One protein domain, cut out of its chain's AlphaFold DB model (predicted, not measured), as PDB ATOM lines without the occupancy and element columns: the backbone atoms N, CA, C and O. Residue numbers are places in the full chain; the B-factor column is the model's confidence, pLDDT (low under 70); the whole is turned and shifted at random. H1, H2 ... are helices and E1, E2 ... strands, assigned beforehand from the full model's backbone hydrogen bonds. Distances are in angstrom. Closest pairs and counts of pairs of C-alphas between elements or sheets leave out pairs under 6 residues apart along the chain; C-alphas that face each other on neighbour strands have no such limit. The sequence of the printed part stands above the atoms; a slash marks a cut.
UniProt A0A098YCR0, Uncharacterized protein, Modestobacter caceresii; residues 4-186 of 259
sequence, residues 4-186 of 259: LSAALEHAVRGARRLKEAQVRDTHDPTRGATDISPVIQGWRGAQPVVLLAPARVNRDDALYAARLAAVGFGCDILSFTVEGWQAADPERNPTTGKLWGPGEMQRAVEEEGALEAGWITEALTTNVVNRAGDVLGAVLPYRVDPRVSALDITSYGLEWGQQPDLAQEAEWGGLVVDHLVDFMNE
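AT A GLANCE: This is residues 4 to 186 of the 259 residues of an uncharacterized protein of Modestobacter caceresii (UniProt A0A098YCR0). What does this model look like? A strongly curled sheet of six strands wraps round one long helix, H1, while H2 and H4, side by side, cover part of its opposite face. The hairpin of E5 and E6 reaches to one end of the longest axis, and the short helix H3 sits near the end of E3 and the start of E4. What is it made of? The 183 printed residues hold four named helices and six named strands, in the order H1 E1 E2 H2 E3 H3 E4 E5 E6 H4; the class is mixed, and the antiparallel sheet runs E2 E1 E3 E4 E5 E6. The whole is compact, with a radius of gyration of the C-alphas of 17.1 A and spans of 52 by 42 by 30 A.

HOW THE PARTS SIT: What does H1 meet? H1, residues 4 to 25, touches no helix, and the sheet curls round it. The C-alphas of Leu 8 and Val 128, 6.0 A apart, are its closest to E4, residues 120 to 130. How are the strands joined? The sheet runs, strand beside strand, E2, residues 47 to 53, E1, residues 39 to 44, E3, residues 77 to 87, E4, E5, residues 135 to 148, and E6, residues 154 to 160, with E2 and E6 as its edge strands. Within hydrogen-bond range are N 42 and O 50 at 2.9 A for E1 and E2, N 41 and O 79 at 3.1 A for E1 and E3, N 82 and O 125 at 3.0 A for E3 and E4, N 126 and O 138 at 2.9 A for E4 and E5, and N 145 and O 157 at 2.9 A for E5 and E6. E4, E5 and E6 form a meander, each strand the antiparallel neighbour of the one before. Where are the other helices? There are three layers, helices on both faces of the sheet: H1 and H3, residues 104 to 111, on one face, H2, residues 59 to 72, and H4, residues 175 to 185, on the other. H2 and H4 touch at Arg 67 and Phe 183, their closest C-alphas, 5.4 A apart, at a shallow tilt of 15 degrees, the same way. E2, H2 and E3 are a split strand-helix-strand unit, with E1 between the two strands and a right-handed crossover. What do the helix backbones show? In H1, H2, H3 and H4 every O i to N i+4 pair is within hydrogen-bond range.

IN THESE COORDINATES: Where does H1 run? It begins at C-alpha 4, (-62.172, 47.206, -22.119), and is 31.3 A long. Which strands are long? E5 is 41.5 A long and ends at C-alpha 148, (-29.122, 65.688, -39.085); E4 is 30.1 A and E3 28.3 A. E3 bends by 70 degrees at residue 83 and E4 by 52 degrees at residue 123. Where does H4 end? It ends at C-alpha 185, (-63.298, 31.905, -26.979).

THE WHOLE: How far does it reach? The two C-alphas farthest apart, those of Ala 150 and Glu 186, are 56.2 A apart, and the printed part has no cut. Which links are long? Those from H1 to E1, E3 to H3 and E6 to H4. Where is confidence low? The pLDDT is under 70 at residues 27 to 32 and 163 to 171.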
ATOM      1  N   LEU A   4     -62.712  47.253 -20.763       89.94
ATOM      2  CA  LEU A   4     -62.172  47.206 -22.119       89.94
ATOM      3  C   LEU A   4     -61.619  48.569 -22.570       89.94
ATOM      4  O   LEU A   4     -60.497  48.638 -23.067       89.94
ATOM      5  N   SER A   5     -62.347  49.666 -22.324       89.69
ATOM      6  CA  SER A   5     -61.854  51.022 -22.611       89.69
ATOM      7  C   SER A   5     -60.619  51.369 -21.771       89.69
ATOM      8  O   SER A   5     -59.659  51.926 -22.294       89.69
ATOM      9  N   ALA A   6     -60.608  50.994 -20.487       90.12
ATOM     10  CA  ALA A   6     -59.455  51.217 -19.616       90.12
ATOM     11  C   ALA A   6     -58.214  50.434 -20.087       90.12
ATOM     12  O   ALA A   6     -57.099  50.962 -20.061       90.12
ATOM     13  N   ALA A   7     -58.403  49.194 -20.553       91.81
ATOM     14  CA  ALA A   7     -57.339  48.388 -21.145       91.81
ATOM     15  C   ALA A   7     -56.810  49.015 -22.445       91.81
ATOM     16  O   ALA A   7     -55.594  49.122 -22.601       91.81
ATOM     17  N   LEU A   8     -57.688  49.515 -23.325       91.88
ATOM     18  CA  LEU A   8     -57.287  50.231 -24.543       91.88
ATOM     19  C   LEU A   8     -56.461  51.481 -24.224       91.88
ATOM     20  O   LEU A   8     -55.361  51.637 -24.748       91.88
ATOM     21  N   GLU A   9     -56.932  52.340 -23.320       91.06
ATOM     22  CA  GLU A   9     -56.189  53.534 -22.896       91.06
ATOM     23  C   GLU A   9     -54.819  53.196 -22.293       91.06
ATOM     24  O   GLU A   9     -53.848  53.944 -22.448       91.06
ATOM     25  N   HIS A  10     -54.727  52.095 -21.546       91.25
ATOM     26  CA  HIS A  10     -53.465  51.629 -20.983       91.25
ATOM     27  C   HIS A  10     -52.520  51.130 -22.082       91.25
ATOM     28  O   HIS A  10     -51.376  51.588 -22.145       91.25
ATOM     29  N   ALA A  11     -53.005  50.249 -22.959       91.69
ATOM     30  CA  ALA A  11     -52.238  49.656 -24.049       91.69
ATOM     31  C   ALA A  11     -51.701  50.729 -25.004       91.69
ATOM     32  O   ALA A  11     -50.504  50.768 -25.277       91.69
ATOM     33  N   VAL A  12     -52.556  51.670 -25.417       91.56
ATOM     34  CA  VAL A  12     -52.185  52.795 -26.285       91.56
ATOM     35  C   VAL A  12     -51.088  53.651 -25.651       91.56
ATOM     36  O   VAL A  12     -50.094  53.975 -26.301       91.56
ATOM     37  N   ARG A  13     -51.218  54.003 -24.363       91.00
ATOM     38  CA  ARG A  13     -50.181  54.774 -23.656       91.00
ATOM     39  C   ARG A  13     -48.868  54.003 -23.538       91.00
ATOM     40  O   ARG A  13     -47.806  54.609 -23.666       91.00
ATOM     41  N   GLY A  14     -48.934  52.698 -23.285       89.94
ATOM     42  CA  GLY A  14     -47.767  51.819 -23.231       89.94
ATOM     43  C   GLY A  14     -47.042  51.758 -24.573       89.94
ATOM     44  O   GLY A  14     -45.853  52.063 -24.639       89.94
ATOM     45  N   ALA A  15     -47.770  51.458 -25.647       89.69
ATOM     46  CA  ALA A  15     -47.232  51.383 -27.000       89.69
ATOM     47  C   ALA A  15     -46.618  52.712 -27.456       89.69
ATOM     48  O   ALA A  15     -45.512  52.729 -27.993       89.69
ATOM     49  N   ARG A  16     -47.276  53.836 -27.147       90.94
ATOM     50  CA  ARG A  16     -46.747  55.178 -27.410       90.94
ATOM     51  C   ARG A  16     -45.378  55.389 -26.759       90.94
ATOM     52  O   ARG A  16     -44.437  55.797 -27.431       90.94
ATOM     53  N   ARG A  17     -45.251  55.072 -25.465       90.81
ATOM     54  CA  ARG A  17     -43.982  55.198 -24.725       90.81
ATOM     55  C   ARG A  17     -42.900  54.274 -25.274       90.81
ATOM     56  O   ARG A  17     -41.741  54.675 -25.325       90.81
ATOM     57  N   LEU A  18     -43.268  53.054 -25.671       89.69
ATOM     58  CA  LEU A  18     -42.343  52.098 -26.279       89.69
ATOM     59  C   LEU A  18     -41.820  52.614 -27.621       89.69
ATOM     60  O   LEU A  18     -40.611  52.616 -27.820       89.69
ATOM     61  N   LYS A  19     -42.691  53.133 -28.494       90.44
ATOM     62  CA  LYS A  19     -42.281  53.740 -29.769       90.44
ATOM     63  C   LYS A  19     -41.415  54.981 -29.563       90.44
ATOM     64  O   LYS A  19     -40.379  55.109 -30.203       90.44
ATOM     65  N   GLU A  20     -41.790  55.866 -28.637       90.69
ATOM     66  CA  GLU A  20     -40.984  57.042 -28.274       90.69
ATOM     67  C   GLU A  20     -39.581  56.645 -27.793       90.69
ATOM     68  O   GLU A  20     -38.597  57.284 -28.168       90.69
ATOM     69  N   ALA A  21     -39.472  55.589 -26.983       88.69
ATOM     70  CA  ALA A  21     -38.185  55.062 -26.548       88.69
ATOM     71  C   ALA A  21     -37.394  54.445 -27.708       88.69
ATOM     72  O   ALA A  21     -36.240  54.811 -27.900       88.69
ATOM     73  N   GLN A  22     -38.032  53.594 -28.518       88.56
ATOM     74  CA  GLN A  22     -37.405  52.951 -29.673       88.56
ATOM     75  C   GLN A  22     -36.835  53.984 -30.648       88.56
ATOM     76  O   GLN A  22     -35.671  53.896 -31.019       88.56
ATOM     77  N   VAL A  23     -37.614  55.006 -31.018       87.31
ATOM     78  CA  VAL A  23     -37.163  56.063 -31.938       87.31
ATOM     79  C   VAL A  23     -35.996  56.856 -31.349       87.31
ATOM     80  O   VAL A  23     -35.024  57.123 -32.051       87.31
ATOM     81  N   ARG A  24     -36.059  57.214 -30.060       85.94
ATOM     82  CA  ARG A  24     -34.989  57.963 -29.385       85.94
ATOM     83  C   ARG A  24     -33.677  57.179 -29.324       85.94
ATOM     84  O   ARG A  24     -32.612  57.774 -29.474       85.94
ATOM     85  N   ASP A  25     -33.766  55.878 -29.073       83.38
ATOM     86  CA  ASP A  25     -32.611  55.016 -28.824       83.38
ATOM     87  C   ASP A  25     -32.064  54.395 -30.135       83.38
ATOM     88  O   ASP A  25     -31.016  53.748 -30.135       83.38
ATOM     89  N   THR A  26     -32.739  54.622 -31.272       81.19
ATOM     90  CA  THR A  26     -32.294  54.182 -32.603       81.19
ATOM     91  C   THR A  26     -31.219  55.113 -33.167       81.19
ATOM     92  O   THR A  26     -31.365  56.336 -33.206       81.19
ATOM     93  N   HIS A  27     -30.131  54.516 -33.658       69.62
ATOM     94  CA  HIS A  27     -29.003  55.215 -34.287       69.62
ATOM     95  C   HIS A  27     -28.739  54.751 -35.731       69.62
ATOM     96  O   HIS A  27     -27.719  55.115 -36.316       69.62
ATOM     97  N   ASP A  28     -29.632  53.933 -36.295       67.75
ATOM     98  CA  ASP A  28     -29.505  53.339 -37.627       67.75
ATOM     99  C   ASP A  28     -30.412  54.073 -38.641       67.75
ATOM    100  O   ASP A  28     -31.599  54.259 -38.365       67.75
ATOM    101  N   PRO A  29     -29.878  54.491 -39.805       56.88
ATOM    102  CA  PRO A  29     -30.631  55.157 -40.868       56.88
ATOM    103  C   PRO A  29     -31.474  54.264 -41.765       56.88
ATOM    104  O   PRO A  29     -32.096  54.771 -42.699       56.88
ATOM    105  N   THR A  30     -31.517  52.963 -41.518       65.50
ATOM    106  CA  THR A  30     -32.327  52.046 -42.311       65.50
ATOM    107  C   THR A  30     -33.804  52.099 -41.926       65.50
ATOM    108  O   THR A  30     -34.194  52.246 -40.766       65.50
ATOM    109  N   ARG A  31     -34.660  51.970 -42.943       59.28
ATOM    110  CA  ARG A  31     -36.106  51.840 -42.766       59.28
ATOM    111  C   ARG A  31     -36.402  50.576 -41.959       59.28
ATOM    112  O   ARG A  31     -35.830  49.527 -42.244       59.28
ATOM    113  N   GLY A  32     -37.281  50.687 -40.970       67.06
ATOM    114  CA  GLY A  32     -37.603  49.595 -40.055       67.06
ATOM    115  C   GLY A  32     -36.767  49.570 -38.771       67.06
ATOM    116  O   GLY A  32     -37.128  48.890 -37.815       67.06
ATOM    117  N   ALA A  33     -35.674  50.342 -38.690       74.75
ATOM    118  CA  ALA A  33     -34.844  50.402 -37.482       74.75
ATOM    119  C   ALA A  33     -35.595  50.966 -36.261       74.75
ATOM    120  O   ALA A  33     -35.252  50.695 -35.110       74.75
ATOM    121  N   THR A  34     -36.638  51.752 -36.526       81.38
ATOM    122  CA  THR A  34     -37.474  52.386 -35.508       81.38
ATOM    123  C   THR A  34     -38.706  51.571 -35.150       81.38
ATOM    124  O   THR A  34     -39.496  52.030 -34.319       81.38
ATOM    125  N   ASP A  35     -38.918  50.424 -35.789       83.69
ATOM    126  CA  ASP A  35     -40.141  49.649 -35.634       83.69
ATOM    127  C   ASP A  35     -40.148  48.952 -34.280       83.69
ATOM    128  O   ASP A  35     -39.148  48.371 -33.844       83.69
ATOM    129  N   ILE A  36     -41.288  48.996 -33.593       85.44
ATOM    130  CA  ILE A  36     -41.477  48.177 -32.402       85.44
ATOM    131  C   ILE A  36     -41.939  46.778 -32.793       85.44
ATOM    132  O   ILE A  36     -42.748  46.573 -33.698       85.44
ATOM    133  N   SER A  37     -41.459  45.789 -32.045       88.00
ATOM    134  CA  SER A  37     -42.055  44.460 -32.102       88.00
ATOM    135  C   SER A  37     -43.524  44.500 -31.663       88.00
ATOM    136  O   SER A  37     -43.884  45.359 -30.851       88.00
ATOM    137  N   PRO A  38     -44.368  43.564 -32.138       91.69
ATOM    138  CA  PRO A  38     -45.738  43.439 -31.660       91.69
ATOM    139  C   PRO A  38     -45.792  43.409 -30.131       91.69
ATOM    140  O   PRO A  38     -45.031  42.688 -29.491       91.69
ATOM    141  N   VAL A  39     -46.698  44.179 -29.539       93.38
ATOM    142  CA  VAL A  39     -46.869  44.235 -28.086       93.38
ATOM    143  C   VAL A  39     -48.207  43.619 -27.734       93.38
ATOM    144  O   VAL A  39     -49.265  44.132 -28.101       93.38
ATOM    145  N   ILE A  40     -48.148  42.517 -27.000       95.56
ATOM    146  CA  ILE A  40     -49.312  41.824 -26.478       95.56
ATOM    147  C   ILE A  40     -49.340  42.052 -24.978       95.56
ATOM    148  O   ILE A  40     -48.362  41.807 -24.277       95.56
ATOM    149  N   GLN A  41     -50.475  42.496 -24.468       95.81
ATOM    150  CA  GLN A  41     -50.684  42.634 -23.037       95.81
ATOM    151  C   GLN A  41     -51.964  41.881 -22.684       95.81
ATOM    152  O   GLN A  41     -52.900  41.812 -23.480       95.81
ATOM    153  N   GLY A  42     -51.952  41.211 -21.539       96.19
ATOM    154  CA  GLY A  42     -53.060  40.396 -21.062       96.19
ATOM    155  C   GLY A  42     -53.494  40.857 -19.680       96.19
ATOM    156  O   GLY A  42     -52.646  41.166 -18.835       96.19
ATOM    157  N   TRP A  43     -54.803  40.898 -19.449       95.69
ATOM    158  CA  TRP A  43     -55.401  41.332 -18.189       95.69
ATOM    159  C   TRP A  43     -56.317  40.264 -17.613       95.69
ATOM    160  O   TRP A  43     -57.003  39.565 -18.355       95.69
ATOM    161  N   ARG A  44     -56.383  40.205 -16.282       92.50
ATOM    162  CA  ARG A  44     -57.453  39.533 -15.539       92.50
ATOM    163  C   ARG A  44     -58.256  40.591 -14.788       92.50
ATOM    164  O   ARG A  44     -57.697  41.381 -14.027       92.50
ATOM    165  N   GLY A  45     -59.553  40.675 -15.070       89.12
ATOM    166  CA  GLY A  45     -60.391  41.803 -14.673       89.12
ATOM    167  C   GLY A  45     -59.788  43.150 -15.098       89.12
ATOM    168  O   GLY A  45     -59.577  43.409 -16.280       89.12
ATOM    169  N   ALA A  46     -59.502  44.019 -14.125       86.06
ATOM    170  CA  ALA A  46     -58.914  45.341 -14.360       86.06
ATOM    171  C   ALA A  46     -57.374  45.368 -14.279       86.06
ATOM    172  O   ALA A  46     -56.772  46.431 -14.440       86.06
ATOM    173  N   GLN A  47     -56.724  44.236 -13.995       88.31
ATOM    174  CA  GLN A  47     -55.296  44.189 -13.686       88.31
ATOM    175  C   GLN A  47     -54.500  43.553 -14.830       88.31
ATOM    176  O   GLN A  47     -54.839  42.450 -15.266       88.31
ATOM    177  N   PRO A  48     -53.431  44.205 -15.322       90.12
ATOM    178  CA  PRO A  48     -52.523  43.569 -16.265       90.12
ATOM    179  C   PRO A  48     -51.759  42.455 -15.550       90.12
ATOM    180  O   PRO A  48     -51.275  42.652 -14.439       90.12
ATOM    181  N   VAL A  49     -51.624  41.294 -16.191       92.00
ATOM    182  CA  VAL A  49     -50.946  40.119 -15.614       92.00
ATOM    183  C   VAL A  49     -49.715  39.693 -16.405       92.00
ATOM    184  O   VAL A  49     -48.806  39.082 -15.836       92.00
ATOM    185  N   VAL A  50     -49.662  40.037 -17.695       93.31
ATOM    186  CA  VAL A  50     -48.540  39.711 -18.578       93.31
ATOM    187  C   VAL A  50     -48.373  40.755 -19.681       93.31
ATOM    188  O   VAL A  50     -49.355  41.285 -20.202       93.31
ATOM    189  N   LEU A  51     -47.122  41.022 -20.046       93.12
ATOM    190  CA  LEU A  51     -46.732  41.684 -21.288       93.12
ATOM    191  C   LEU A  51     -45.792  40.750 -22.056       93.12
ATOM    192  O   LEU A  51     -44.822  40.240 -21.491       93.12
ATOM    193  N   LEU A  52     -46.093  40.527 -23.331       92.12
ATOM    194  CA  LEU A  52     -45.312  39.729 -24.268       92.12
ATOM    195  C   LEU A  52     -44.907  40.615 -25.448       92.12
ATOM    196  O   LEU A  52     -45.754  41.263 -26.060       92.12
ATOM    197  N   ALA A  53     -43.622  40.611 -25.778       89.06
ATOM    198  CA  ALA A  53     -43.089  41.267 -26.965       89.06
ATOM    199  C   ALA A  53     -42.207  40.255 -27.714       89.06
ATOM    200  O   ALA A  53     -41.062  40.042 -27.303       89.06
ATOM    201  N   PRO A  54     -42.732  39.556 -28.743       85.81
ATOM    202  CA  PRO A  54     -41.933  38.670 -29.586       85.81
ATOM    203  C   PRO A  54     -40.722  39.430 -30.136       85.81
ATOM    204  O   PRO A  54     -40.868  40.576 -30.526       85.81
ATOM    205  N   ALA A  55     -39.535  38.826 -30.196       77.44
ATOM    206  CA  ALA A  55     -38.333  39.539 -30.658       77.44
ATOM    207  C   ALA A  55     -38.336  39.872 -32.157       77.44
ATOM    208  O   ALA A  55     -37.460  40.590 -32.636       77.44
ATOM    209  N   ARG A  56     -39.277  39.305 -32.914       74.69
ATOM    210  CA  ARG A  56     -39.379  39.472 -34.360       74.69
ATOM    211  C   ARG A  56     -40.731  40.068 -34.702       74.69
ATOM    212  O   ARG A  56     -41.757  39.668 -34.149       74.69
ATOM    213  N   VAL A  57     -40.734  40.957 -35.690       75.31
ATOM    214  CA  VAL A  57     -41.950  41.412 -36.368       75.31
ATOM    215  C   VAL A  57     -42.437  40.274 -37.273       75.31
ATOM    216  O   VAL A  57     -42.216  40.258 -38.480       75.31
ATOM    217  N   ASN A  58     -43.023  39.245 -36.660       83.06
ATOM    218  CA  ASN A  58     -43.556  38.064 -37.330       83.06
ATOM    219  C   ASN A  58     -44.990  37.808 -36.854       83.06
ATOM    220  O   ASN A  58     -45.258  37.735 -35.654       83.06
ATOM    221  N   ARG A  59     -45.908  37.653 -37.813       85.81
ATOM    222  CA  ARG A  59     -47.331  37.408 -37.554       85.81
ATOM    223  C   ARG A  59     -47.559  36.165 -36.696       85.81
ATOM    224  O   ARG A  59     -48.322  36.228 -35.740       85.81
ATOM    225  N   ASP A  60     -46.934  35.048 -37.045       87.81
ATOM    226  CA  ASP A  60     -47.206  33.749 -36.428       87.81
ATOM    227  C   ASP A  60     -46.695  33.719 -34.980       87.81
ATOM    228  O   ASP A  60     -47.415  33.266 -34.090       87.81
ATOM    229  N   ASP A  61     -45.521  34.301 -34.714       88.31
ATOM    230  CA  ASP A  61     -44.998  34.455 -33.349       88.31
ATOM    231  C   ASP A  61     -45.888  35.377 -32.501       88.31
ATOM    232  O   ASP A  61     -46.156  35.093 -31.330       88.31
ATOM    233  N   ALA A  62     -46.383  36.470 -33.089       91.00
ATOM    234  CA  ALA A  62     -47.274  37.402 -32.406       91.00
ATOM    235  C   ALA A  62     -48.640  36.775 -32.088       91.00
ATOM    236  O   ALA A  62     -49.137  36.925 -30.971       91.00
ATOM    237  N   LEU A  63     -49.230  36.028 -33.027       92.81
ATOM    238  CA  LEU A  63     -50.486  35.305 -32.806       92.81
ATOM    239  C   LEU A  63     -50.311  34.159 -31.803       92.81
ATOM    240  O   LEU A  63     -51.181  33.936 -30.962       92.81
ATOM    241  N   TYR A  64     -49.169  33.471 -31.822       91.56
ATOM    242  CA  TYR A  64     -48.849  32.470 -30.809       91.56
ATOM    243  C   TYR A  64     -48.742  33.093 -29.408       91.56
ATOM    244  O   TYR A  64     -49.323  32.574 -28.452       91.56
ATOM    245  N   ALA A  65     -48.074  34.245 -29.282       92.38
ATOM    246  CA  ALA A  65     -48.005  34.997 -28.031       92.38
ATOM    247  C   ALA A  65     -49.396  35.460 -27.559       92.38
ATOM    248  O   ALA A  65     -49.727  35.305 -26.383       92.38
ATOM    249  N   ALA A  66     -50.231  35.959 -28.473       95.38
ATOM    250  CA  ALA A  66     -51.618  36.341 -28.210       95.38
ATOM    251  C   ALA A  66     -52.448  35.174 -27.657       95.38
ATOM    252  O   ALA A  66     -53.080  35.308 -26.606       95.38
ATOM    253  N   ARG A  67     -52.381  34.001 -28.299       95.50
ATOM    254  CA  ARG A  67     -53.071  32.796 -27.825       95.50
ATOM    255  C   ARG A  67     -52.596  32.371 -26.440       95.50
ATOM    256  O   ARG A  67     -53.406  31.989 -25.601       95.50
ATOM    257  N   LEU A  68     -51.296  32.455 -26.164       93.62
ATOM    258  CA  LEU A  68     -50.759  32.120 -24.844       93.62
ATOM    259  C   LEU A  68     -51.164  33.120 -23.763       93.62
ATOM    260  O   LEU A  68     -51.434  32.700 -22.639       93.62
ATOM    261  N   ALA A  69     -51.246  34.413 -24.081       95.19
ATOM    262  CA  ALA A  69     -51.830  35.418 -23.195       95.19
ATOM    263  C   ALA A  69     -53.292  35.084 -22.863       95.19
ATOM    264  O   ALA A  69     -53.640  34.997 -21.686       95.19
ATOM    265  N   ALA A  70     -54.118  34.809 -23.873       96.50
ATOM    266  CA  ALA A  70     -55.517  34.441 -23.673       96.50
ATOM    267  C   ALA A  70     -55.660  33.132 -22.874       96.50
ATOM    268  O   ALA A  70     -56.179  33.123 -21.759       96.50
ATOM    269  N   VAL A  71     -55.158  32.021 -23.413       95.56
ATOM    270  CA  VAL A  71     -55.409  30.663 -22.904       95.56
ATOM    271  C   VAL A  71     -54.463  30.293 -21.765       95.56
ATOM    272  O   VAL A  71     -54.897  29.833 -20.709       95.56
ATOM    273  N   GLY A  72     -53.162  30.499 -21.971       94.75
ATOM    274  CA  GLY A  72     -52.111  30.095 -21.038       94.75
ATOM    275  C   GLY A  72     -52.166  30.877 -19.731       94.75
ATOM    276  O   GLY A  72     -52.307  30.284 -18.661       94.75
ATOM    277  N   PHE A  73     -52.091  32.206 -19.824       94.56
ATOM    278  CA  PHE A  73     -52.163  33.115 -18.673       94.56
ATOM    279  C   PHE A  73     -53.599  33.363 -18.178       94.56
ATOM    280  O   PHE A  73     -53.785  34.008 -17.142       94.56
ATOM    281  N   GLY A  74     -54.602  32.838 -18.891       95.31
ATOM    282  CA  GLY A  74     -56.011  32.914 -18.512       95.31
ATOM    283  C   GLY A  74     -56.545  34.342 -18.482       95.31
ATOM    284  O   GLY A  74     -57.218  34.717 -17.530       95.31
ATOM    285  N   CYS A  75     -56.194  35.164 -19.473       96.62
ATOM    286  CA  CYS A  75     -56.621  36.561 -19.505       96.62
ATOM    287  C   CYS A  75     -58.101  36.700 -19.897       96.62
ATOM    288  O   CYS A  75     -58.599  35.953 -20.742       96.62
ATOM    289  N   ASP A  76     -58.777  37.690 -19.314       96.62
ATOM    290  CA  ASP A  76     -60.156  38.098 -19.614       96.62
ATOM    291  C   ASP A  76     -60.218  39.147 -20.730       96.62
ATOM    292  O   ASP A  76     -61.227  39.284 -21.426       96.62
ATOM    293  N   ILE A  77     -59.128  39.899 -20.879       97.06
ATOM    294  CA  ILE A  77     -58.942  40.932 -21.890       97.06
ATOM    295  C   ILE A  77     -57.541  40.768 -22.477       97.06
ATOM    296  O   ILE A  77     -56.571  40.522 -21.752       97.06
ATOM    297  N   LEU A  78     -57.440  40.930 -23.789       97.38
ATOM    298  CA  LEU A  78     -56.203  40.881 -24.545       97.38
ATOM    299  C   LEU A  78     -56.067  42.161 -25.357       97.38
ATOM    300  O   LEU A  78     -57.017  42.565 -26.014       97.38
ATOM    301  N   SER A  79     -54.884  42.761 -25.367       95.94
ATOM    302  CA  SER A  79     -54.540  43.840 -26.286       95.94
ATOM    303  C   SER A  79     -53.444  43.374 -27.208       95.94
ATOM    304  O   SER A  79     -52.493  42.728 -26.763       95.94
ATOM    305  N   PHE A  80     -53.520  43.814 -28.446       95.88
ATOM    306  CA  PHE A  80     -52.568  43.504 -29.484       95.88
ATOM    307  C   PHE A  80     -52.216  44.794 -30.213       95.88
ATOM    308  O   PHE A  80     -53.080  45.394 -30.853       95.88
ATOM    309  N   THR A  81     -50.967  45.238 -30.083       94.38
ATOM    310  CA  THR A  81     -50.468  46.439 -30.756       94.38
ATOM    311  C   THR A  81     -49.399  46.089 -31.769       94.38
ATOM    312  O   THR A  81     -48.450  45.378 -31.442       94.38
ATOM    313  N   VAL A  82     -49.539  46.616 -32.979       92.94
ATOM    314  CA  VAL A  82     -48.581  46.450 -34.076       92.94
ATOM    315  C   VAL A  82     -48.372  47.756 -34.817       92.94
ATOM    316  O   VAL A  82     -49.240  48.631 -34.813       92.94
ATOM    317  N   GLU A  83     -47.225  47.862 -35.475       89.19
ATOM    318  CA  GLU A  83     -47.024  48.879 -36.497       89.19
ATOM    319  C   GLU A  83     -47.744  48.478 -37.780       89.19
ATOM    320  O   GLU A  83     -47.850  47.300 -38.128       89.19
ATOM    321  N   GLY A  84     -48.257  49.479 -38.470       88.12
ATOM    322  CA  GLY A  84     -48.912  49.314 -39.746       88.12
ATOM    323  C   GLY A  84     -49.033  50.643 -40.462       88.12
ATOM    324  O   GLY A  84     -48.339  51.618 -40.168       88.12
ATOM    325  N   TRP A  85     -49.953  50.669 -41.411       87.94
ATOM    326  CA  TRP A  85     -50.158  51.794 -42.303       87.94
ATOM    327  C   TRP A  85     -51.607  52.240 -42.236       87.94
ATOM    328  O   TRP A  85     -52.520  51.415 -42.241       87.94
ATOM    329  N   GLN A  86     -51.812  53.550 -42.207       88.88
ATOM    330  CA  GLN A  86     -53.120  54.161 -42.355       88.88
ATOM    331  C   GLN A  86     -53.146  54.950 -43.659       88.88
ATOM    332  O   GLN A  86     -52.384  55.900 -43.834       88.88
ATOM    333  N   ALA A  87     -54.036  54.573 -44.574       89.44
ATOM    334  CA  ALA A  87     -54.278  55.369 -45.768       89.44
ATOM    335  C   ALA A  87     -55.031  56.661 -45.424       89.44
ATOM    336  O   ALA A  87     -55.932  56.659 -44.584       89.44
ATOM    337  N   ALA A  88     -54.683  57.749 -46.111       87.81
ATOM    338  CA  ALA A  88     -55.413  59.012 -46.029       87.81
ATOM    339  C   ALA A  88     -56.859  58.863 -46.542       87.81
ATOM    340  O   ALA A  88     -57.774  59.478 -46.000       87.81
ATOM    341  N   ASP A  89     -57.054  58.013 -47.556       88.81
ATOM    342  CA  ASP A  89     -58.358  57.529 -48.013       88.81
ATOM    343  C   ASP A  89     -58.407  55.993 -47.853       88.81
ATOM    344  O   ASP A  89     -57.766  55.271 -48.627       88.81
ATOM    345  N   PRO A  90     -59.119  55.465 -46.838       83.31
ATOM    346  CA  PRO A  90     -59.195  54.026 -46.591       83.31
ATOM    347  C   PRO A  90     -60.030  53.271 -47.636       83.31
ATOM    348  O   PRO A  90     -59.875  52.058 -47.770       83.31
ATOM    349  N   GLU A  91     -60.885  53.951 -48.404       86.75
ATOM    350  CA  GLU A  91     -61.763  53.317 -49.398       86.75
ATOM    351  C   GLU A  91     -61.168  53.330 -50.809       86.75
ATOM    352  O   GLU A  91     -61.681  52.671 -51.722       86.75
ATOM    353  N   ARG A  92     -60.086  54.082 -51.025       91.25
ATOM    354  CA  ARG A  92     -59.535  54.258 -52.363       91.25
ATOM    355  C   ARG A  92     -58.020  54.372 -52.362       91.25
ATOM    356  O   ARG A  92     -57.431  55.292 -51.808       91.25
ATOM    357  N   ASN A  93     -57.400  53.473 -53.111       92.31
ATOM    358  CA  ASN A  93     -56.020  53.589 -53.530       92.31
ATOM    359  C   ASN A  93     -55.911  54.709 -54.591       92.31
ATOM    360  O   ASN A  93     -56.552  54.616 -55.647       92.31
ATOM    361  N   PRO A  94     -55.123  55.771 -54.344       91.38
ATOM    362  CA  PRO A  94     -55.049  56.930 -55.230       91.38
ATOM    363  C   PRO A  94     -54.380  56.629 -56.576       91.38
ATOM    364  O   PRO A  94     -54.648  57.338 -57.545       91.38
ATOM    365  N   THR A  95     -53.551  55.585 -56.675       89.69
ATOM    366  CA  THR A  95     -52.863  55.237 -57.929       89.69
ATOM    367  C   THR A  95     -53.733  54.384 -58.844       89.69
ATOM    368  O   THR A  95     -53.718  54.560 -60.063       89.69
ATOM    369  N   THR A  96     -54.543  53.487 -58.275       90.25
ATOM    370  CA  THR A  96     -55.381  52.553 -59.047       90.25
ATOM    371  C   THR A  96     -56.843  52.983 -59.155       90.25
ATOM    372  O   THR A  96     -57.571  52.488 -60.020       90.25
ATOM    373  N   GLY A  97     -57.300  53.879 -58.275       92.50
ATOM    374  CA  GLY A  97     -58.696  54.297 -58.156       92.50
ATOM    375  C   GLY A  97     -59.643  53.213 -57.621       92.50
ATOM    376  O   GLY A  97     -60.859  53.397 -57.704       92.50
ATOM    377  N   LYS A  98     -59.115  52.093 -57.111       93.56
ATOM    378  CA  LYS A  98     -59.864  50.947 -56.562       93.56
ATOM    379  C   LYS A  98     -59.713  50.872 -55.040       93.56
ATOM    380  O   LYS A  98     -58.896  51.589 -54.477       93.56
ATOM    381  N   LEU A  99     -60.475  49.991 -54.392       90.94
ATOM    382  CA  LEU A  99     -60.250  49.632 -52.986       90.94
ATOM    383  C   LEU A  99     -58.837  49.077 -52.794       90.94
ATOM    384  O   LEU A  99     -58.331  48.375 -53.671       90.94
ATOM    385  N   TRP A 100     -58.246  49.360 -51.634       88.19
ATOM    386  CA  TRP A 100     -56.953  48.808 -51.249       88.19
ATOM    387  C   TRP A 100     -57.002  47.281 -51.205       88.19
ATOM    388  O   TRP A 100     -57.779  46.681 -50.460       88.19
ATOM    389  N   GLY A 101     -56.160  46.652 -52.019       87.62
ATOM    390  CA  GLY A 101     -55.973  45.206 -52.019       87.62
ATOM    391  C   GLY A 101     -54.979  44.725 -50.949       87.62
ATOM    392  O   GLY A 101     -54.210  45.517 -50.393       87.62
ATOM    393  N   PRO A 102     -54.924  43.406 -50.685       85.12
ATOM    394  CA  PRO A 102     -53.920  42.822 -49.799       85.12
ATOM    395  C   PRO A 102     -52.490  43.187 -50.229       85.12
ATOM    396  O   PRO A 102     -52.107  42.987 -51.382       85.12
ATOM    397  N   GLY A 103     -51.700  43.727 -49.297       86.00
ATOM    398  CA  GLY A 103     -50.303  44.117 -49.526       86.00
ATOM    399  C   GLY A 103     -50.100  45.360 -50.402       86.00
ATOM    400  O   GLY A 103     -48.960  45.757 -50.628       86.00
ATOM    401  N   GLU A 104     -51.163  46.004 -50.898       91.81
ATOM    402  CA  GLU A 104     -51.019  47.207 -51.729       91.81
ATOM    403  C   GLU A 104     -50.477  48.399 -50.944       91.81
ATOM    404  O   GLU A 104     -49.618  49.106 -51.459       91.81
ATOM    405  N   MET A 105     -50.909  48.595 -49.693       90.38
ATOM    406  CA  MET A 105     -50.384  49.677 -48.851       90.38
ATOM    407  C   MET A 105     -48.885  49.511 -48.582       90.38
ATOM    408  O   MET A 105     -48.133  50.469 -48.726       90.38
ATOM    409  N   GLN A 106     -48.441  48.288 -48.267       88.81
ATOM    410  CA  GLN A 106     -47.023  47.984 -48.059       88.81
ATOM    411  C   GLN A 106     -46.202  48.298 -49.313       88.81
ATOM    412  O   GLN A 106     -45.216  49.020 -49.240       88.81
ATOM    413  N   ARG A 107     -46.649  47.818 -50.477       90.81
ATOM    414  CA  ARG A 107     -45.973  48.078 -51.752       90.81
ATOM    415  C   ARG A 107     -45.919  49.565 -52.084       90.81
ATOM    416  O   ARG A 107     -44.872  50.059 -52.473       90.81
ATOM    417  N   ALA A 108     -47.016  50.294 -51.887       91.94
ATOM    418  CA  ALA A 108     -47.054  51.732 -52.139       91.94
ATOM    419  C   ALA A 108     -46.040  52.481 -51.249       91.94
ATOM    420  O   ALA A 108     -45.366  53.414 -51.684       91.94
ATOM    421  N   VAL A 109     -45.887  52.035 -50.002       89.00
ATOM    422  CA  VAL A 109     -44.914  52.560 -49.040       89.00
ATOM    423  C   VAL A 109     -43.475  52.187 -49.422       89.00
ATOM    424  O   VAL A 109     -42.592  53.045 -49.357       89.00
ATOM    425  N   GLU A 110     -43.222  50.942 -49.817       87.62
ATOM    426  CA  GLU A 110     -41.887  50.401 -50.119       87.62
ATOM    427  C   GLU A 110     -41.354  50.797 -51.504       87.62
ATOM    428  O   GLU A 110     -40.154  51.033 -51.639       87.62
ATOM    429  N   GLU A 111     -42.226  50.913 -52.507       91.12
ATOM    430  CA  GLU A 111     -41.854  51.048 -53.922       91.12
ATOM    431  C   GLU A 111     -42.304  52.377 -54.558       91.12
ATOM    432  O   GLU A 111     -41.662  52.843 -55.498       91.12
ATOM    433  N   GLU A 112     -43.380  53.006 -54.068       90.38
ATOM    434  CA  GLU A 112     -44.036  54.141 -54.752       90.38
ATOM    435  C   GLU A 112     -43.904  55.487 -54.016       90.38
ATOM    436  O   GLU A 112     -44.411  56.501 -54.493       90.38
ATOM    437  N   GLY A 113     -43.220  55.528 -52.866       88.31
ATOM    438  CA  GLY A 113     -43.049  56.761 -52.081       88.31
ATOM    439  C   GLY A 113     -44.361  57.294 -51.489       88.31
ATOM    440  O   GLY A 113     -44.576  58.504 -51.402       88.31
ATOM    441  N   ALA A 114     -45.282  56.395 -51.113       90.25
ATOM    442  CA  ALA A 114     -46.616  56.767 -50.631       90.25
ATOM    443  C   ALA A 114     -46.613  57.598 -49.334       90.25
ATOM    444  O   ALA A 114     -47.573  58.335 -49.094       90.25
ATOM    445  N   LEU A 115     -45.554  57.496 -48.517       88.50
ATOM    446  CA  LEU A 115     -45.388  58.312 -47.309       88.50
ATOM    447  C   LEU A 115     -45.108  59.772 -47.679       88.50
ATOM    448  O   LEU A 115     -45.764  60.688 -47.183       88.50
ATOM    449  N   GLU A 116     -44.167  60.003 -48.595       88.56
ATOM    450  CA  GLU A 116     -43.797  61.332 -49.081       88.56
ATOM    451  C   GLU A 116     -44.944  61.985 -49.857       88.56
ATOM    452  O   GLU A 116     -45.158  63.194 -49.755       88.56
ATOM    453  N   ALA A 117     -45.710  61.180 -50.597       90.31
ATOM    454  CA  ALA A 117     -46.892  61.624 -51.323       90.31
ATOM    455  C   ALA A 117     -48.111  61.899 -50.416       90.31
ATOM    456  O   ALA A 117     -49.114  62.438 -50.889       90.31
ATOM    457  N   GLY A 118     -48.045  61.537 -49.128       89.06
ATOM    458  CA  GLY A 118     -49.130  61.723 -48.162       89.06
ATOM    459  C   GLY A 118     -50.346  60.823 -48.402       89.06
ATOM    460  O   GLY A 118     -51.435  61.119 -47.917       89.06
ATOM    461  N   TRP A 119     -50.190  59.738 -49.163       92.50
ATOM    462  CA  TRP A 119     -51.261  58.764 -49.408       92.50
ATOM    463  C   TRP A 119     -51.451  57.827 -48.225       92.50
ATOM    464  O   TRP A 119     -52.552  57.332 -47.985       92.50
ATOM    465  N   ILE A 120     -50.361  57.575 -47.503       91.62
ATOM    466  CA  ILE A 120     -50.284  56.682 -46.359       91.62
ATOM    467  C   ILE A 120     -49.473  57.376 -45.264       91.62
ATOM    468  O   ILE A 120     -48.503  58.074 -45.546       91.62
ATOM    469  N   THR A 121     -49.864  57.161 -44.013       90.38
ATOM    470  CA  THR A 121     -49.090  57.512 -42.818       90.38
ATOM    471  C   THR A 121     -48.783  56.237 -42.035       90.38
ATOM    472  O   THR A 121     -49.567  55.286 -42.058       90.38
ATOM    473  N   GLU A 122     -47.644  56.192 -41.351       90.69
ATOM    474  CA  GLU A 122     -47.347  55.109 -40.413       90.69
ATOM    475  C   GLU A 122     -48.295  55.183 -39.212       90.69
ATOM    476  O   GLU A 122     -48.732  56.265 -38.817       90.69
ATOM    477  N   ALA A 123     -48.645  54.045 -38.619       91.31
ATOM    478  CA  ALA A 123     -49.536  54.038 -37.471       91.31
ATOM    479  C   ALA A 123     -49.276  52.878 -36.516       91.31
ATOM    480  O   ALA A 123     -48.990  51.757 -36.931       91.31
ATOM    481  N   LEU A 124     -49.468  53.134 -35.220       91.88
ATOM    482  CA  LEU A 124     -49.649  52.068 -34.242       91.88
ATOM    483  C   LEU A 124     -51.123  51.690 -34.199       91.88
ATOM    484  O   LEU A 124     -51.968  52.517 -33.865       91.88
ATOM    485  N   THR A 125     -51.427  50.438 -34.514       91.19
ATOM    486  CA  THR A 125     -52.782  49.900 -34.403       91.19
ATOM    487  C   THR A 125     -52.862  49.032 -33.163       91.19
ATOM    488  O   THR A 125     -52.173  48.016 -33.074       91.19
ATOM    489  N   THR A 126     -53.709  49.422 -32.218       92.69
ATOM    490  CA  THR A 126     -53.999  48.662 -31.004       92.69
ATOM    491  C   THR A 126     -55.419  48.133 -31.082       92.69
ATOM    492  O   THR A 126     -56.353  48.920 -31.176       92.69
ATOM    493  N   ASN A 127     -55.584  46.819 -30.975       93.19
ATOM    494  CA  ASN A 127     -56.881  46.171 -30.785       93.19
ATOM    495  C   ASN A 127     -56.961  45.624 -29.365       93.19
ATOM    496  O   ASN A 127     -55.958  45.137 -28.843       93.19
ATOM    497  N   VAL A 128     -58.136  45.676 -28.753       94.31
ATOM    498  CA  VAL A 128     -58.418  45.060 -27.460       94.31
ATOM    499  C   VAL A 128     -59.681  44.222 -27.571       94.31
ATOM    500  O   VAL A 128     -60.706  44.717 -28.030       94.31
ATOM    501  N   VAL A 129     -59.596  42.967 -27.138       95.31
ATOM    502  CA  VAL A 129     -60.662  41.965 -27.229       95.31
ATOM    503  C   VAL A 129     -60.927  41.379 -25.846       95.31
ATOM    504  O   VAL A 129     -59.981  41.131 -25.094       95.31
ATOM    505  N   ASN A 130     -62.192  41.148 -25.492       95.44
ATOM    506  CA  ASN A 130     -62.566  40.429 -24.268       95.44
ATOM    507  C   ASN A 130     -63.174  39.044 -24.554       95.44
ATOM    508  O   ASN A 130     -63.439  38.671 -25.693       95.44
ATOM    509  N   ARG A 131     -63.433  38.280 -23.487       94.88
ATOM    510  CA  ARG A 131     -64.099  36.962 -23.544       94.88
ATOM    511  C   ARG A 131     -65.552  36.989 -24.036       94.88
ATOM    512  O   ARG A 131     -66.083  35.934 -24.357       94.88
ATOM    513  N   ALA A 132     -66.202  38.152 -24.059       93.62
ATOM    514  CA  ALA A 132     -67.546  38.303 -24.616       93.62
ATOM    515  C   ALA A 132     -67.530  38.488 -26.146       93.62
ATOM    516  O   ALA A 132     -68.590  38.477 -26.765       93.62
ATOM    517  N   GLY A 133     -66.344  38.628 -26.749       90.88
ATOM    518  CA  GLY A 133     -66.177  38.917 -28.171       90.88
ATOM    519  C   GLY A 133     -66.260  40.406 -28.507       90.88
ATOM    520  O   GLY A 133     -66.226  40.752 -29.684       90.88
ATOM    521  N   ASP A 134     -66.338  41.290 -27.507       91.75
ATOM    522  CA  ASP A 134     -66.309  42.732 -27.744       91.75
ATOM    523  C   ASP A 134     -64.906  43.147 -28.193       91.75
ATOM    524  O   ASP A 134     -63.903  42.759 -27.578       91.75
ATOM    525  N   VAL A 135     -64.844  43.988 -29.227       91.75
ATOM    526  CA  VAL A 135     -63.598  44.512 -29.792       91.75
ATOM    527  C   VAL A 135     -63.620  46.034 -29.761       91.75
ATOM    528  O   VAL A 135     -64.560  46.665 -30.237       91.75
ATOM    529  N   LEU A 136     -62.554  46.632 -29.236       91.06
ATOM    530  CA  LEU A 136     -62.248  48.050 -29.409       91.06
ATOM    531  C   LEU A 136     -60.885  48.192 -30.073       91.06
ATOM    532  O   LEU A 136     -60.003  47.360 -29.874       91.06
ATOM    533  N   GLY A 137     -60.675  49.288 -30.790       89.38
ATOM    534  CA  GLY A 137     -59.374  49.578 -31.361       89.38
ATOM    535  C   GLY A 137     -59.053  51.059 -31.397       89.38
ATOM    536  O   GLY A 137     -59.916  51.922 -31.224       89.38
ATOM    537  N   ALA A 138     -57.774  51.340 -31.594       89.19
ATOM    538  CA  ALA A 138     -57.239  52.669 -31.805       89.19
ATOM    539  C   ALA A 138     -56.147  52.609 -32.869       89.19
ATOM    540  O   ALA A 138     -55.322  51.696 -32.879       89.19
ATOM    541  N   VAL A 139     -56.128  53.619 -33.732       89.12
ATOM    542  CA  VAL A 139     -55.043  53.863 -34.681       89.12
ATOM    543  C   VAL A 139     -54.340  55.127 -34.223       89.12
ATOM    544  O   VAL A 139     -54.985  56.147 -34.023       89.12
ATOM    545  N   LEU A 140     -53.032  55.082 -34.013       90.56
ATOM    546  CA  LEU A 140     -52.238  56.245 -33.639       90.56
ATOM    547  C   LEU A 140     -51.273  56.545 -34.775       90.56
ATOM    548  O   LEU A 140     -50.208  55.925 -34.829       90.56
ATOM    549  N   PRO A 141     -51.639  57.468 -35.677       90.88
ATOM    550  CA  PRO A 141     -50.784  57.834 -36.787       90.88
ATOM    551  C   PRO A 141     -49.546  58.535 -36.246       90.88
ATOM    552  O   PRO A 141     -49.626  59.299 -35.277       90.88
ATOM    553  N   TYR A 142     -48.403  58.296 -36.863       90.88
ATOM    554  CA  TYR A 142     -47.166  58.973 -36.523       90.88
ATOM    555  C   TYR A 142     -46.291  59.161 -37.753       90.88
ATOM    556  O   TYR A 142     -46.515  58.581 -38.814       90.88
ATOM    557  N   ARG A 143     -45.272  59.993 -37.582       88.50
ATOM    558  CA  ARG A 143     -44.202  60.189 -38.544       88.50
ATOM    559  C   ARG A 143     -42.872  60.183 -37.816       88.50
ATOM    560  O   ARG A 143     -42.728  60.843 -36.782       88.50
ATOM    561  N   VAL A 144     -41.914  59.434 -38.350       86.62
ATOM    562  CA  VAL A 144     -40.523  59.503 -37.909       86.62
ATOM    563  C   VAL A 144     -39.720  60.317 -38.913       86.62
ATOM    564  O   VAL A 144     -39.608  59.941 -40.076       86.62
ATOM    565  N   ASP A 145     -39.134  61.422 -38.458       83.44
ATOM    566  CA  ASP A 145     -38.335  62.303 -39.307       83.44
ATOM    567  C   ASP A 145     -36.855  62.271 -38.899       83.44
ATOM    568  O   ASP A 145     -36.526  62.533 -37.732       83.44
ATOM    569  N   PRO A 146     -35.929  61.999 -39.838       80.88
ATOM    570  CA  PRO A 146     -34.505  62.108 -39.573       80.88
ATOM    571  C   PRO A 146     -34.106  63.577 -39.391       80.88
ATOM    572  O   PRO A 146     -34.456  64.460 -40.175       80.88
ATOM    573  N   ARG A 147     -33.318  63.841 -38.355       79.19
ATOM    574  CA  ARG A 147     -32.739  65.140 -38.018       79.19
ATOM    575  C   ARG A 147     -31.225  65.019 -38.002       79.19
ATOM    576  O   ARG A 147     -30.653  64.411 -37.097       79.19
ATOM    577  N   VAL A 148     -30.583  65.629 -38.991       76.94
ATOM    578  CA  VAL A 148     -29.122  65.688 -39.085       76.94
ATOM    579  C   VAL A 148     -28.630  66.919 -38.329       76.94
ATOM    580  O   VAL A 148     -29.026  68.048 -38.618       76.94
ATOM    581  N   SER A 149     -27.802  66.698 -37.313       76.81
ATOM    582  CA  SER A 149     -27.153  67.776 -36.563       76.81
ATOM    583  C   SER A 149     -26.008  68.411 -37.361       76.81
ATOM    584  O   SER A 149     -25.514  67.840 -38.327       76.81
ATOM    585  N   ALA A 150     -25.510  69.567 -36.908       75.50
ATOM    586  CA  ALA A 150     -24.351  70.235 -37.513       75.50
ATOM    587  C   ALA A 150     -23.036  69.422 -37.450       75.50
ATOM    588  O   ALA A 150     -22.046  69.826 -38.053       75.50
ATOM    589  N   LEU A 151     -23.010  68.316 -36.697       83.38
ATOM    590  CA  LEU A 151     -21.879  67.388 -36.589       83.38
ATOM    591  C   LEU A 151     -22.088  66.114 -37.431       83.38
ATOM    592  O   LEU A 151     -21.457  65.100 -37.149       83.38
ATOM    593  N   ASP A 152     -23.020  66.133 -38.390       80.25
ATOM    594  CA  ASP A 152     -23.438  64.984 -39.211       80.25
ATOM    595  C   ASP A 152     -23.961  63.776 -38.406       80.25
ATOM    596  O   ASP A 152     -24.105  62.668 -38.921       80.25
ATOM    597  N   ILE A 153     -24.310  63.982 -37.131       78.38
ATOM    598  CA  ILE A 153     -24.996  62.967 -36.323       78.38
ATOM    599  C   ILE A 153     -26.475  63.006 -36.689       78.38
ATOM    600  O   ILE A 153     -27.127  64.037 -36.494       78.38
ATOM    601  N   THR A 154     -26.991  61.887 -37.197       76.69
ATOM    602  CA  THR A 154     -28.421  61.706 -37.461       76.69
ATOM    603  C   THR A 154     -29.119  61.241 -36.188       76.69
ATOM    604  O   THR A 154     -28.690  60.296 -35.533       76.69
ATOM    605  N   SER A 155     -30.194  61.932 -35.835       80.75
ATOM    606  CA  SER A 155     -31.134  61.571 -34.772       80.75
ATOM    607  C   SER A 155     -32.534  61.466 -35.367       80.75
ATOM    608  O   SER A 155     -32.763  61.986 -36.456       80.75
ATOM    609  N   TYR A 156     -33.476  60.838 -34.673       83.38
ATOM    610  CA  TYR A 156     -34.846  60.690 -35.166       83.38
ATOM    611  C   TYR A 156     -35.819  61.446 -34.267       83.38
ATOM    612  O   TYR A 156     -35.778  61.335 -33.041       83.38
ATOM    613  N   GLY A 157     -36.672  62.260 -34.884       83.81
ATOM    614  CA  GLY A 157     -37.824  62.874 -34.235       83.81
ATOM    615  C   GLY A 157     -39.071  62.030 -34.470       83.81
ATOM    616  O   GLY A 157     -39.236  61.482 -35.552       83.81
ATOM    617  N   LEU A 158     -39.947  61.950 -33.469       89.12
ATOM    618  CA  LEU A 158     -41.262  61.326 -33.590       89.12
ATOM    619  C   LEU A 158     -42.340  62.396 -33.457       89.12
ATOM    620  O   LEU A 158     -42.402  63.094 -32.440       89.12
ATOM    621  N   GLU A 159     -43.198  62.496 -34.462       90.06
ATOM    622  CA  GLU A 159     -44.362  63.372 -34.456       90.06
ATOM    623  C   GLU A 159     -45.627  62.520 -34.499       90.06
ATOM    624  O   GLU A 159     -45.824  61.702 -35.394       90.06
ATOM    625  N   TRP A 160     -46.486  62.686 -33.495       89.94
ATOM    626  CA  TRP A 160     -47.774  62.005 -33.446       89.94
ATOM    627  C   TRP A 160     -48.796  62.789 -34.267       89.94
ATOM    628  O   TRP A 160     -48.922  64.005 -34.108       89.94
ATOM    629  N   GLY A 161     -49.553  62.086 -35.107       83.81
ATOM    630  CA  GLY A 161     -50.730  62.632 -35.772       83.81
ATOM    631  C   GLY A 161     -51.833  62.989 -34.773       83.81
ATOM    632  O   GLY A 161     -51.722  62.744 -33.566       83.81
ATOM    633  N   GLN A 162     -52.926  63.574 -35.272       74.31
ATOM    634  CA  GLN A 162     -54.091  63.806 -34.420       74.31
ATOM    635  C   GLN A 162     -54.581  62.475 -33.852       74.31
ATOM    636  O   GLN A 162     -54.764  61.506 -34.588       74.31
ATOM    637  N   GLN A 163     -54.755  62.429 -32.530       61.38
ATOM    638  CA  GLN A 163     -55.316  61.255 -31.877       61.38
ATOM    639  C   GLN A 163     -56.768  61.116 -32.334       61.38
ATOM    640  O   GLN A 163     -57.536  62.058 -32.123       61.38
ATOM    641  N   PRO A 164     -57.167  59.989 -32.941       54.44
ATOM    642  CA  PRO A 164     -58.584  59.724 -33.080       54.44
ATOM    643  C   PRO A 164     -59.200  59.579 -31.689       54.44
ATOM    644  O   PRO A 164     -58.523  59.184 -30.731       54.44
ATOM    645  N   ASP A 165     -60.491  59.890 -31.591       56.44
ATOM    646  CA  ASP A 165     -61.271  59.602 -30.397       56.44
ATOM    647  C   ASP A 165     -61.124  58.111 -30.065       56.44
ATOM    648  O   ASP A 165     -61.486  57.228 -30.847       56.44
ATOM    649  N   LEU A 166     -60.522  57.832 -28.907       59.62
ATOM    650  CA  LEU A 166     -60.435  56.485 -28.363       59.62
ATOM    651  C   LEU A 166     -61.874  55.995 -28.175       59.62
ATOM    652  O   LEU A 166     -62.613  56.592 -27.398       59.62
ATOM    653  N   ALA A 167     -62.236  54.911 -28.859       51.50
ATOM    654  CA  ALA A 167     -63.581  54.331 -28.924       51.50
ATOM    655  C   ALA A 167     -64.513  54.933 -29.987       51.50
ATOM    656  O   ALA A 167     -65.518  55.573 -29.684       51.50
ATOM    657  N   GLN A 168     -64.272  54.564 -31.242       53.06
ATOM    658  CA  GLN A 168     -65.407  54.193 -32.079       53.06
ATOM    659  C   GLN A 168     -65.562  52.674 -32.006       53.06
ATOM    660  O   GLN A 168     -64.600  51.933 -32.234       53.06
ATOM    661  N   GLU A 169     -66.767  52.222 -31.652       50.81
ATOM    662  CA  GLU A 169     -67.271  50.902 -32.042       50.81
ATOM    663  C   GLU A 169     -67.262  50.872 -33.576       50.81
ATOM    664  O   GLU A 169     -68.248  51.183 -34.236       50.81
ATOM    665  N   ALA A 170     -66.091  50.639 -34.159       54.38
ATOM    666  CA  ALA A 170     -65.977  50.322 -35.564       54.38
ATOM    667  C   ALA A 170     -66.190  48.814 -35.705       54.38
ATOM    668  O   ALA A 170     -65.898  48.051 -34.780       54.38
ATOM    669  N   GLU A 171     -66.675  48.375 -36.862       61.78
ATOM    670  CA  GLU A 171     -66.615  46.964 -37.240       61.78
ATOM    671  C   GLU A 171     -65.140  46.595 -37.465       61.78
ATOM    672  O   GLU A 171     -64.622  46.602 -38.581       61.78
ATOM    673  N   TRP A 172     -64.425  46.357 -36.367       72.25
ATOM    674  CA  TRP A 172     -63.065  45.847 -36.383       72.25
ATOM    675  C   TRP A 172     -63.120  44.394 -36.839       72.25
ATOM    676  O   TRP A 172     -63.796  43.567 -36.230       72.25
ATOM    677  N   GLY A 173     -62.407  44.085 -37.915       70.00
ATOM    678  CA  GLY A 173     -62.383  42.750 -38.493       70.00
ATOM    679  C   GLY A 173     -61.092  42.473 -39.245       70.00
ATOM    680  O   GLY A 173     -60.178  43.301 -39.303       70.00
ATOM    681  N   GLY A 174     -61.031  41.284 -39.833       81.44
ATOM    682  CA  GLY A 174     -59.875  40.808 -40.574       81.44
ATOM    683  C   GLY A 174     -59.029  39.840 -39.759       81.44
ATOM    684  O   GLY A 174     -59.165  39.713 -38.546       81.44
ATOM    685  N   LEU A 175     -58.102  39.182 -40.460       84.69
ATOM    686  CA  LEU A 175     -57.445  37.954 -40.004       84.69
ATOM    687  C   LEU A 175     -56.894  38.013 -38.571       84.69
ATOM    688  O   LEU A 175     -57.004  37.042 -37.832       84.69
ATOM    689  N   VAL A 176     -56.273  39.131 -38.177       88.69
ATOM    690  CA  VAL A 176     -55.716  39.269 -36.825       88.69
ATOM    691  C   VAL A 176     -56.832  39.334 -35.788       88.69
ATOM    692  O   VAL A 176     -56.802  38.546 -34.852       88.69
ATOM    693  N   VAL A 177     -57.813  40.227 -35.954       91.12
ATOM    694  CA  VAL A 177     -58.921  40.403 -35.000       91.12
ATOM    695  C   VAL A 177     -59.717  39.108 -34.859       91.12
ATOM    696  O   VAL A 177     -59.972  38.687 -33.734       91.12
ATOM    697  N   ASP A 178     -60.003  38.438 -35.977       92.62
ATOM    698  CA  ASP A 178     -60.724  37.161 -35.998       92.62
ATOM    699  C   ASP A 178     -59.995  36.105 -35.148       92.62
ATOM    700  O   ASP A 178     -60.591  35.476 -34.273       92.62
ATOM    701  N   HIS A 179     -58.670  35.985 -35.302       95.50
ATOM    702  CA  HIS A 179     -57.867  35.089 -34.470       95.50
ATOM    703  C   HIS A 179     -57.848  35.487 -32.991       95.50
ATOM    704  O   HIS A 179     -57.885  34.609 -32.131       95.50
ATOM    705  N   LEU A 180     -57.793  36.784 -32.664       95.88
ATOM    706  CA  LEU A 180     -57.848  37.222 -31.264       95.88
ATOM    707  C   LEU A 180     -59.182  36.827 -30.620       95.88
ATOM    708  O   LEU A 180     -59.180  36.338 -29.492       95.88
ATOM    709  N   VAL A 181     -60.297  37.000 -31.331       95.81
ATOM    710  CA  VAL A 181     -61.628  36.578 -30.868       95.81
ATOM    711  C   VAL A 181     -61.674  35.062 -30.673       95.81
ATOM    712  O   VAL A 181     -62.091  34.604 -29.609       95.81
ATOM    713  N   ASP A 182     -61.173  34.282 -31.633       96.56
ATOM    714  CA  ASP A 182     -61.091  32.822 -31.515       96.56
ATOM    715  C   ASP A 182     -60.302  32.391 -30.270       96.56
ATOM    716  O   ASP A 182     -60.769  31.553 -29.495       96.56
ATOM    717  N   PHE A 183     -59.144  33.007 -30.012       97.06
ATOM    718  CA  PHE A 183     -58.334  32.700 -28.828       97.06
ATOM    719  C   PHE A 183     -59.038  33.074 -27.521       97.06
ATOM    720  O   PHE A 183     -58.902  32.367 -26.522       97.06
ATOM    721  N   MET A 184     -59.796  34.171 -27.509       97.19
ATOM    722  CA  MET A 184     -60.588  34.572 -26.346       97.19
ATOM    723  C   MET A 184     -61.799  33.654 -26.125       97.19
ATOM    724  O   MET A 184     -62.261  33.529 -24.992       97.19
ATOM    725  N   ASN A 185     -62.262  32.927 -27.139       96.56
ATOM    726  CA  ASN A 185     -63.298  31.905 -26.979       96.56
ATOM    727  C   ASN A 185     -62.753  30.561 -26.452       96.56
ATOM    728  O   ASN A 185     -63.518  29.754 -25.920       96.56
ATOM    729  N   GLU A 186     -61.445  30.305 -26.555       96.12
ATOM    730  CA  GLU A 186     -60.826  29.085 -26.020       96.12
ATOM    731  C   GLU A 186     -60.784  29.091 -24.478       96.12
ATOM    732  O   GLU A 186     -60.306  30.057 -23.883       96.12
TER     733      GLU A 186